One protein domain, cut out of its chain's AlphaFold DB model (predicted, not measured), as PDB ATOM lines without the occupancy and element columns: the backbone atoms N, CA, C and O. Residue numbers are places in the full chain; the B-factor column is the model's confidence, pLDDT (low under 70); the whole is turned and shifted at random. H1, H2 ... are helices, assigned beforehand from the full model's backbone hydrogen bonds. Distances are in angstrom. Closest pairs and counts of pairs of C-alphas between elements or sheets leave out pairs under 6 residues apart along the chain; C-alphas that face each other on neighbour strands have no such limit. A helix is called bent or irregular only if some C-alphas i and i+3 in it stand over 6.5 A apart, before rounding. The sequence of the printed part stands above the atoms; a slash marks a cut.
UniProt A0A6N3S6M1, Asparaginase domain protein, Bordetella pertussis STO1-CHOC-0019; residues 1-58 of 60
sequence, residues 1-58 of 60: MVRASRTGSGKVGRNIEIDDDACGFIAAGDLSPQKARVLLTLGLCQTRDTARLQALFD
ATOM      1  N   MET A   1     160.830 162.020 172.931       87.81
ATOM      2  CA  MET A   1     159.699 162.751 172.297       87.81
ATOM      3  C   MET A   1     158.994 161.783 171.351       87.81
ATOM      4  O   MET A   1     159.694 160.948 170.801       87.81
ATOM      5  N   VAL A   2     157.668 161.845 171.164       95.50
ATOM      6  CA  VAL A   2     156.961 160.981 170.188       95.50
ATOM      7  C   VAL A   2     156.559 161.802 168.963       95.50
ATOM      8  O   VAL A   2     155.952 162.862 169.121       95.50
ATOM      9  N   ARG A   3     156.865 161.312 167.758       96.69
ATOM     10  CA  ARG A   3     156.447 161.901 166.482       96.69
ATOM     11  C   ARG A   3     155.154 161.255 165.998       96.69
ATOM     12  O   ARG A   3     155.102 160.047 165.798       96.69
ATOM     13  N   ALA A   4     154.130 162.072 165.772       95.31
ATOM     14  CA  ALA A   4     152.842 161.667 165.214       95.31
ATOM     15  C   ALA A   4     152.401 162.669 164.132       95.31
ATOM     16  O   ALA A   4     152.851 163.815 164.133       95.31
ATOM     17  N   SER A   5     151.508 162.256 163.227       94.56
ATOM     18  CA  SER A   5     151.004 163.120 162.151       94.56
ATOM     19  C   SER A   5     149.604 163.664 162.440       94.56
ATOM     20  O   SER A   5     148.751 162.981 163.006       94.56
ATOM     21  N   ARG A   6     149.336 164.896 161.990       93.88
ATOM     22  CA  ARG A   6     148.000 165.519 162.026       93.88
ATOM     23  C   ARG A   6     147.100 165.135 160.846       93.88
ATOM     24  O   ARG A   6     145.935 165.509 160.845       93.88
ATOM     25  N   THR A   7     147.628 164.439 159.837       89.69
ATOM     26  CA  THR A   7     146.934 164.136 158.568       89.69
ATOM     27  C   THR A   7     145.756 163.172 158.715       89.69
ATOM     28  O   THR A   7     144.994 162.995 157.773       89.69
ATOM     29  N   GLY A   8     145.581 162.554 159.886       74.06
ATOM     30  CA  GLY A   8     144.460 161.658 160.190       74.06
ATOM     31  C   GLY A   8     144.645 160.225 159.685       74.06
ATOM     32  O   GLY A   8     144.108 159.305 160.297       74.06
ATOM     33  N   SER A   9     145.451 160.024 158.641       81.50
ATOM     34  CA  SER A   9     145.878 158.719 158.130       81.50
ATOM     35  C   SER A   9     147.328 158.757 157.626       81.50
ATOM     36  O   SER A   9     147.895 159.835 157.403       81.50
ATOM     37  N   GLY A  10     147.912 157.567 157.454       86.75
ATOM     38  CA  GLY A  10     149.290 157.365 157.005       86.75
ATOM     39  C   GLY A  10     150.260 157.039 158.143       86.75
ATOM     40  O   GLY A  10     150.041 157.428 159.292       86.75
ATOM     41  N   LYS A  11     151.337 156.328 157.796       91.56
ATOM     42  CA  LYS A  11     152.351 155.859 158.740       91.56
ATOM     43  C   LYS A  11     153.423 156.912 158.968       91.56
ATOM     44  O   LYS A  11     154.049 157.376 158.019       91.56
ATOM     45  N   VAL A  12     153.705 157.226 160.227       93.56
ATOM     46  CA  VAL A  12     154.933 157.929 160.612       93.56
ATOM     47  C   VAL A  12     156.057 156.899 160.695       93.56
ATOM     48  O   VAL A  12     156.133 156.136 161.660       93.56
ATOM     49  N   GLY A  13     156.895 156.844 159.660       93.50
ATOM     50  CA  GLY A  13     158.036 155.929 159.590       93.50
ATOM     51  C   GLY A  13     159.176 156.337 160.525       93.50
ATOM     52  O   GLY A  13     159.411 157.529 160.740       93.50
ATOM     53  N   ARG A  14     159.880 155.342 161.076       94.81
ATOM     54  CA  ARG A  14     161.107 155.529 161.866       94.81
ATOM     55  C   ARG A  14     162.313 155.648 160.935       94.81
ATOM     56  O   ARG A  14     162.413 154.854 160.004       94.81
ATOM     57  N   ASN A  15     163.216 156.589 161.205       94.38
ATOM     58  CA  ASN A  15     164.458 156.796 160.448       94.38
ATOM     59  C   ASN A  15     164.250 156.993 158.933       94.38
ATOM     60  O   ASN A  15     165.068 156.544 158.134       94.38
ATOM     61  N   ILE A  16     163.145 157.634 158.530       94.00
ATOM     62  CA  ILE A  16     162.884 157.964 157.120       94.00
ATOM     63  C   ILE A  16     163.360 159.390 156.832       94.00
ATOM     64  O   ILE A  16     164.411 159.582 156.233       94.00
ATOM     65  N   GLU A  17     162.619 160.404 157.283       91.62
ATOM     66  CA  GLU A  17     162.980 161.812 157.068       91.62
ATOM     67  C   GLU A  17     163.778 162.414 158.234       91.62
ATOM     68  O   GLU A  17     164.386 163.473 158.093       91.62
ATOM     69  N   ILE A  18     163.739 161.767 159.400       92.56
ATOM     70  CA  ILE A  18     164.381 162.205 160.644       92.56
ATOM     71  C   ILE A  18     165.102 160.999 161.240       92.56
ATOM     72  O   ILE A  18     164.500 159.933 161.338       92.56
ATOM     73  N   ASP A  19     166.355 161.182 161.660       95.44
ATOM     74  CA  ASP A  19     167.111 160.183 162.423       95.44
ATOM     75  C   ASP A  19     166.590 160.136 163.868       95.44
ATOM     76  O   ASP A  19     166.982 160.925 164.735       95.44
ATOM     77  N   ASP A  20     165.626 159.248 164.105       95.62
ATOM     78  CA  ASP A  20     164.991 159.074 165.405       95.62
ATOM     79  C   ASP A  20     165.959 158.507 166.437       95.62
ATOM     80  O   ASP A  20     165.869 158.853 167.615       95.62
ATOM     81  N   ASP A  21     166.889 157.666 165.998       93.88
ATOM     82  CA  ASP A  21     167.802 156.959 166.886       93.88
ATOM     83  C   ASP A  21     168.837 157.916 167.463       93.88
ATOM     84  O   ASP A  21     169.041 157.942 168.680       93.88
ATOM     85  N   ALA A  22     169.413 158.776 166.619       94.62
ATOM     86  CA  ALA A  22     170.303 159.836 167.076       94.62
ATOM     87  C   ALA A  22     169.576 160.869 167.954       94.62
ATOM     88  O   ALA A  22     170.160 161.402 168.900       94.62
ATOM     89  N   CYS A  23     168.297 161.149 167.676       94.25
ATOM     90  CA  CYS A  23     167.518 162.147 168.414       94.25
ATOM     91  C   CYS A  23     166.817 161.599 169.673       94.25
ATOM     92  O   CYS A  23     166.249 162.374 170.448       94.25
ATOM     93  N   GLY A  24     166.804 160.279 169.886       94.25
ATOM     94  CA  GLY A  24     166.027 159.643 170.955       94.25
ATOM     95  C   GLY A  24     164.513 159.839 170.789       94.25
ATOM     96  O   GLY A  24     163.775 160.033 171.769       94.25
ATOM     97  N   PHE A  25     164.042 159.871 169.545       96.75
ATOM     98  CA  PHE A  25     162.631 160.012 169.207       96.75
ATOM     99  C   PHE A  25     161.961 158.654 169.037       96.75
ATOM    100  O   PHE A  25     162.599 157.627 168.841       96.75
ATOM    101  N   ILE A  26     160.637 158.671 169.172       97.19
ATOM    102  CA  ILE A  26     159.785 157.502 168.996       97.19
ATOM    103  C   ILE A  26     158.817 157.808 167.855       97.19
ATOM    104  O   ILE A  26     158.101 158.811 167.913       97.19
ATOM    105  N   ALA A  27     158.767 156.959 166.836       97.38
ATOM    106  CA  ALA A  27     157.817 157.068 165.738       97.38
ATOM    107  C   ALA A  27     156.485 156.409 166.125       97.38
ATOM    108  O   ALA A  27     156.454 155.245 166.521       97.38
ATOM    109  N   ALA A  28     155.374 157.142 165.997       96.38
ATOM    110  CA  ALA A  28     154.049 156.649 166.380       96.38
ATOM    111  C   ALA A  28     153.440 155.630 165.397       96.38
ATOM    112  O   ALA A  28     152.365 155.095 165.680       96.38
ATOM    113  N   GLY A  29     154.078 155.387 164.247       94.94
ATOM    114  CA  GLY A  29     153.543 154.509 163.213       94.94
ATOM    115  C   GLY A  29     152.196 155.013 162.697       94.94
ATOM    116  O   GLY A  29     152.072 156.174 162.305       94.94
ATOM    117  N   ASP A  30     151.191 154.142 162.722       94.19
ATOM    118  CA  ASP A  30     149.836 154.423 162.228       94.19
ATOM    119  C   ASP A  30     148.913 155.036 163.300       94.19
ATOM    120  O   ASP A  30     147.723 155.276 163.071       94.19
ATOM    121  N   LEU A  31     149.433 155.287 164.507       94.94
ATOM    122  CA  LEU A  31     148.645 155.854 165.592       94.94
ATOM    123  C   LEU A  31     148.419 157.354 165.394       94.94
ATOM    124  O   LEU A  31     149.344 158.141 165.184       94.94
ATOM    125  N   SER A  32     147.168 157.775 165.591       94.88
ATOM    126  CA  SER A  32     146.847 159.195 165.706       94.88
ATOM    127  C   SER A  32     147.534 159.805 166.939       94.88
ATOM    128  O   SER A  32     147.790 159.092 167.918       94.88
ATOM    129  N   PRO A  33     147.759 161.132 166.975       96.12
ATOM    130  CA  PRO A  33     148.394 161.790 168.119       96.12
ATOM    131  C   PRO A  33     147.691 161.506 169.455       96.12
ATOM    132  O   PRO A  33     148.340 161.355 170.489       96.12
ATOM    133  N   GLN A  34     146.359 161.376 169.445       95.81
ATOM    134  CA  GLN A  34     145.582 161.069 170.647       95.81
ATOM    135  C   GLN A  34     145.841 159.640 171.143       95.81
ATOM    136  O   GLN A  34     146.047 159.446 172.341       95.81
ATOM    137  N   LYS A  35     145.870 158.651 170.236       95.50
ATOM    138  CA  LYS A  35     146.157 157.248 170.577       95.50
ATOM    139  C   LYS A  35     147.611 157.072 171.023       95.50
ATOM    140  O   LYS A  35     147.860 156.439 172.046       95.50
ATOM    141  N   ALA A  36     148.547 157.703 170.313       97.00
ATOM    142  CA  ALA A  36     149.966 157.703 170.649       97.00
ATOM    143  C   ALA A  36     150.223 158.261 172.057       97.00
ATOM    144  O   ALA A  36     150.996 157.683 172.816       97.00
ATOM    145  N   ARG A  37     149.520 159.334 172.450       97.19
ATOM    146  CA  ARG A  37     149.607 159.889 173.809       97.19
ATOM    147  C   ARG A  37     149.175 158.881 174.872       97.19
ATOM    148  O   ARG A  37     149.867 158.741 175.871       97.19
ATOM    149  N   VAL A  38     148.052 158.187 174.673       97.62
ATOM    150  CA  VAL A  38     147.563 157.187 175.642       97.62
ATOM    151  C   VAL A  38     148.571 156.050 175.801       97.62
ATOM    152  O   VAL A  38     148.917 155.699 176.928       97.62
ATOM    153  N   LEU A  39     149.087 155.518 174.689       97.50
ATOM    154  CA  LEU A  39     150.097 154.461 174.726       97.50
ATOM    155  C   LEU A  39     151.391 154.931 175.402       97.50
ATOM    156  O   LEU A  39     151.923 154.213 176.244       97.50
ATOM    157  N   LEU A  40     151.860 156.145 175.097       97.62
ATOM    158  CA  LEU A  40     153.037 156.721 175.744       97.62
ATOM    159  C   LEU A  40     152.835 156.864 177.255       97.62
ATOM    160  O   LEU A  40     153.721 156.483 178.013       97.62
ATOM    161  N   THR A  41     151.682 157.369 177.703       97.94
ATOM    162  CA  THR A  41     151.375 157.491 179.137       97.94
ATOM    163  C   THR A  41     151.461 156.133 179.835       97.94
ATOM    164  O   THR A  41     152.088 156.030 180.883       97.94
ATOM    165  N   LEU A  42     150.891 155.081 179.237       97.50
ATOM    166  CA  LEU A  42     150.957 153.722 179.785       97.50
ATOM    167  C   LEU A  42     152.377 153.134 179.739       97.50
ATOM    168  O   LEU A  42     152.796 152.451 180.672       97.50
ATOM    169  N   GLY A  43     153.130 153.394 178.670       97.12
ATOM    170  CA  GLY A  43     154.516 152.947 178.526       97.12
ATOM    171  C   GLY A  43     155.448 153.597 179.549       97.12
ATOM    172  O   GLY A  43     156.270 152.909 180.152       97.12
ATOM    173  N   LEU A  44     155.268 154.893 179.815       97.50
ATOM    174  CA  LEU A  44     156.059 155.647 180.793       97.50
ATOM    175  C   LEU A  44     155.846 155.182 182.242       97.50
ATOM    176  O   LEU A  44     156.719 155.408 183.077       97.50
ATOM    177  N   CYS A  45     154.735 154.499 182.538       97.75
ATOM    178  CA  CYS A  45     154.540 153.814 183.818       97.75
ATOM    179  C   CYS A  45     155.427 152.564 183.969       97.75
ATOM    180  O   CYS A  45     155.640 152.112 185.089       97.75
ATOM    181  N   GLN A  46     155.927 151.997 182.866       96.62
ATOM    182  CA  GLN A  46     156.736 150.773 182.859       96.62
ATOM    183  C   GLN A  46     158.227 151.054 182.649       96.62
ATOM    184  O   GLN A  46     159.072 150.401 183.255       96.62
ATOM    185  N   THR A  47     158.577 152.002 181.776       97.19
ATOM    186  CA  THR A  47     159.973 152.292 181.429       97.19
ATOM    187  C   THR A  47     160.150 153.703 180.868       97.19
ATOM    188  O   THR A  47     159.232 154.286 180.297       97.19
ATOM    189  N   ARG A  48     161.367 154.244 181.004       95.75
ATOM    190  CA  ARG A  48     161.813 155.482 180.337       95.75
ATOM    191  C   ARG A  48     162.813 155.236 179.206       95.75
ATOM    192  O   ARG A  48     163.248 156.190 178.572       95.75
ATOM    193  N   ASP A  49     163.176 153.980 178.966       96.81
ATOM    194  CA  ASP A  49     164.045 153.589 177.859       96.81
ATOM    195  C   ASP A  49     163.312 153.763 176.521       96.81
ATOM    196  O   ASP A  49     162.271 153.142 176.284       96.81
ATOM    197  N   THR A  50     163.859 154.614 175.654       96.12
ATOM    198  CA  THR A  50     163.277 154.965 174.355       96.12
ATOM    199  C   THR A  50     163.177 153.763 173.428       96.12
ATOM    200  O   THR A  50     162.170 153.642 172.736       96.12
ATOM    201  N   ALA A  51     164.143 152.839 173.456       95.81
ATOM    202  CA  ALA A  51     164.123 151.648 172.608       95.81
ATOM    203  C   ALA A  51     162.973 150.706 172.996       95.81
ATOM    204  O   ALA A  51     162.228 150.224 172.140       95.81
ATOM    205  N   ARG A  52     162.767 150.496 174.302       96.94
ATOM    206  CA  ARG A  52     161.627 149.720 174.813       96.94
ATOM    207  C   ARG A  52     160.292 150.405 174.556       96.94
ATOM    208  O   ARG A  52     159.323 149.724 174.239       96.94
ATOM    209  N   LEU A  53     160.231 151.731 174.680       97.38
ATOM    210  CA  LEU A  53     159.029 152.475 174.318       97.38
ATOM    211  C   LEU A  53     158.734 152.334 172.822       97.38
ATOM    212  O   LEU A  53     157.602 152.015 172.488       97.38
ATOM    213  N   GLN A  54     159.726 152.478 171.938       97.25
ATOM    214  CA  GLN A  54     159.550 152.256 170.499       97.25
ATOM    215  C   GLN A  54     159.019 150.848 170.205       97.25
ATOM    216  O   GLN A  54     158.068 150.714 169.442       97.25
ATOM    217  N   ALA A  55     159.525 149.813 170.882       97.00
ATOM    218  CA  ALA A  55     159.019 148.449 170.718       97.00
ATOM    219  C   ALA A  55     157.518 148.308 171.058       97.00
ATOM    220  O   ALA A  55     156.817 147.534 170.410       97.00
ATOM    221  N   LEU A  56     156.996 149.073 172.029       96.56
ATOM    222  CA  LEU A  56     155.555 149.103 172.332       96.56
ATOM    223  C   LEU A  56     154.727 149.747 171.213       96.56
ATOM    224  O   LEU A  56     153.556 149.402 171.051       96.56
ATOM    225  N   PHE A  57     155.302 150.709 170.486       96.31
ATOM    226  CA  PHE A  57     154.669 151.325 169.319       96.31
ATOM    227  C   PHE A  57     154.729 150.409 168.094       96.31
ATOM    228  O   PHE A  57     153.765 150.370 167.337       96.31
ATOM    229  N   ASP A  58     155.805 149.640 167.935       95.44
ATOM    230  CA  ASP A  58     155.978 148.703 166.820       95.44
ATOM    231  C   ASP A  58     155.102 147.444 166.959       95.44
ATOM    232  O   ASP A  58     154.767 146.806 165.963       95.44
TER     233      ASP A  58
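This is residues 1 to 58 of the 60 residues of the protein "Asparaginase domain protein" of Bordetella pertussis STO1-CHOC-0019 (UniProt A0A6N3S6M1). Two helices, H2 and H3, turn back on each other at a steep angle, and beside them winding loops make the rest of the body, with the very short helix H1 at the far end of the loops from H2. The stretch that leads from H1 to H2 runs through the middle, where residues 26 to 27 form a short parallel pairing with residues 2 to 3. The printed part has 58 residues with three named helices, in the order H1, H2, H3, and no named strand. The class is all helix, although only 25 of the 58 residues are in named elements. The whole is compact and rounded, with a radius of gyration of the C-alphas of 10.6 A and spans of 29 by 25 by 15 A.

The printed part opens with a long stretch without a named element, residues 1 to 19, whose C-alphas lie 4 to 16 A from the mean of all C-alphas. In it, residues 2 to 3 pair with residues 26 to 27, parallel, in stretches too short to be named. H1, residues 20 to 23, is apart from H2, residues 33 to 44, and apart from H3, residues 50 to 58. H2 and H3 touch, with 5 pairs of C-alphas within 8 A. The closest C-alphas of the two are those of Gly 43 and Leu 53, 6.2 A apart. H2 touches H3 with residues 39 to 44 alone. Their lines stand at a steep tilt of 49 degrees, opposite ways, and their centres are 11.3 A apart. In H2 and H3 every O i to N i+4 pair is within hydrogen-bond range; H1, with 4 residues, is too short for such a pair, and its 1 pair of O i and N i+3 is within range.

The printed part begins at C-alpha 1, at (159.699, 162.751, 172.297). H1 runs from Asp 20, with its C-alpha at (164.991, 159.074, 165.405), to Cys 23. H2 runs from Pro 33 to Leu 44 and measures 16.0 A from first to last C-alpha. H3 runs from Thr 50 to Asp 58 over 12.2 A, and its last C-alpha is at (155.978, 148.703, 166.820). No helix is bent or irregular.

The two C-alphas farthest apart are those of Thr 7 and Gln 46, at 29.4 A. The C-alphas of Met 1 and Asp 58 are 15.5 A apart. The printed part has no cut; residue 1 is the chain's first residue. The link from H1 to H2, 9 residues, is short, and the link from H2 to H3, 5 residues, is tight; no link is long. The mean pLDDT of the printed part is 94.7, and no printed residue is under 70.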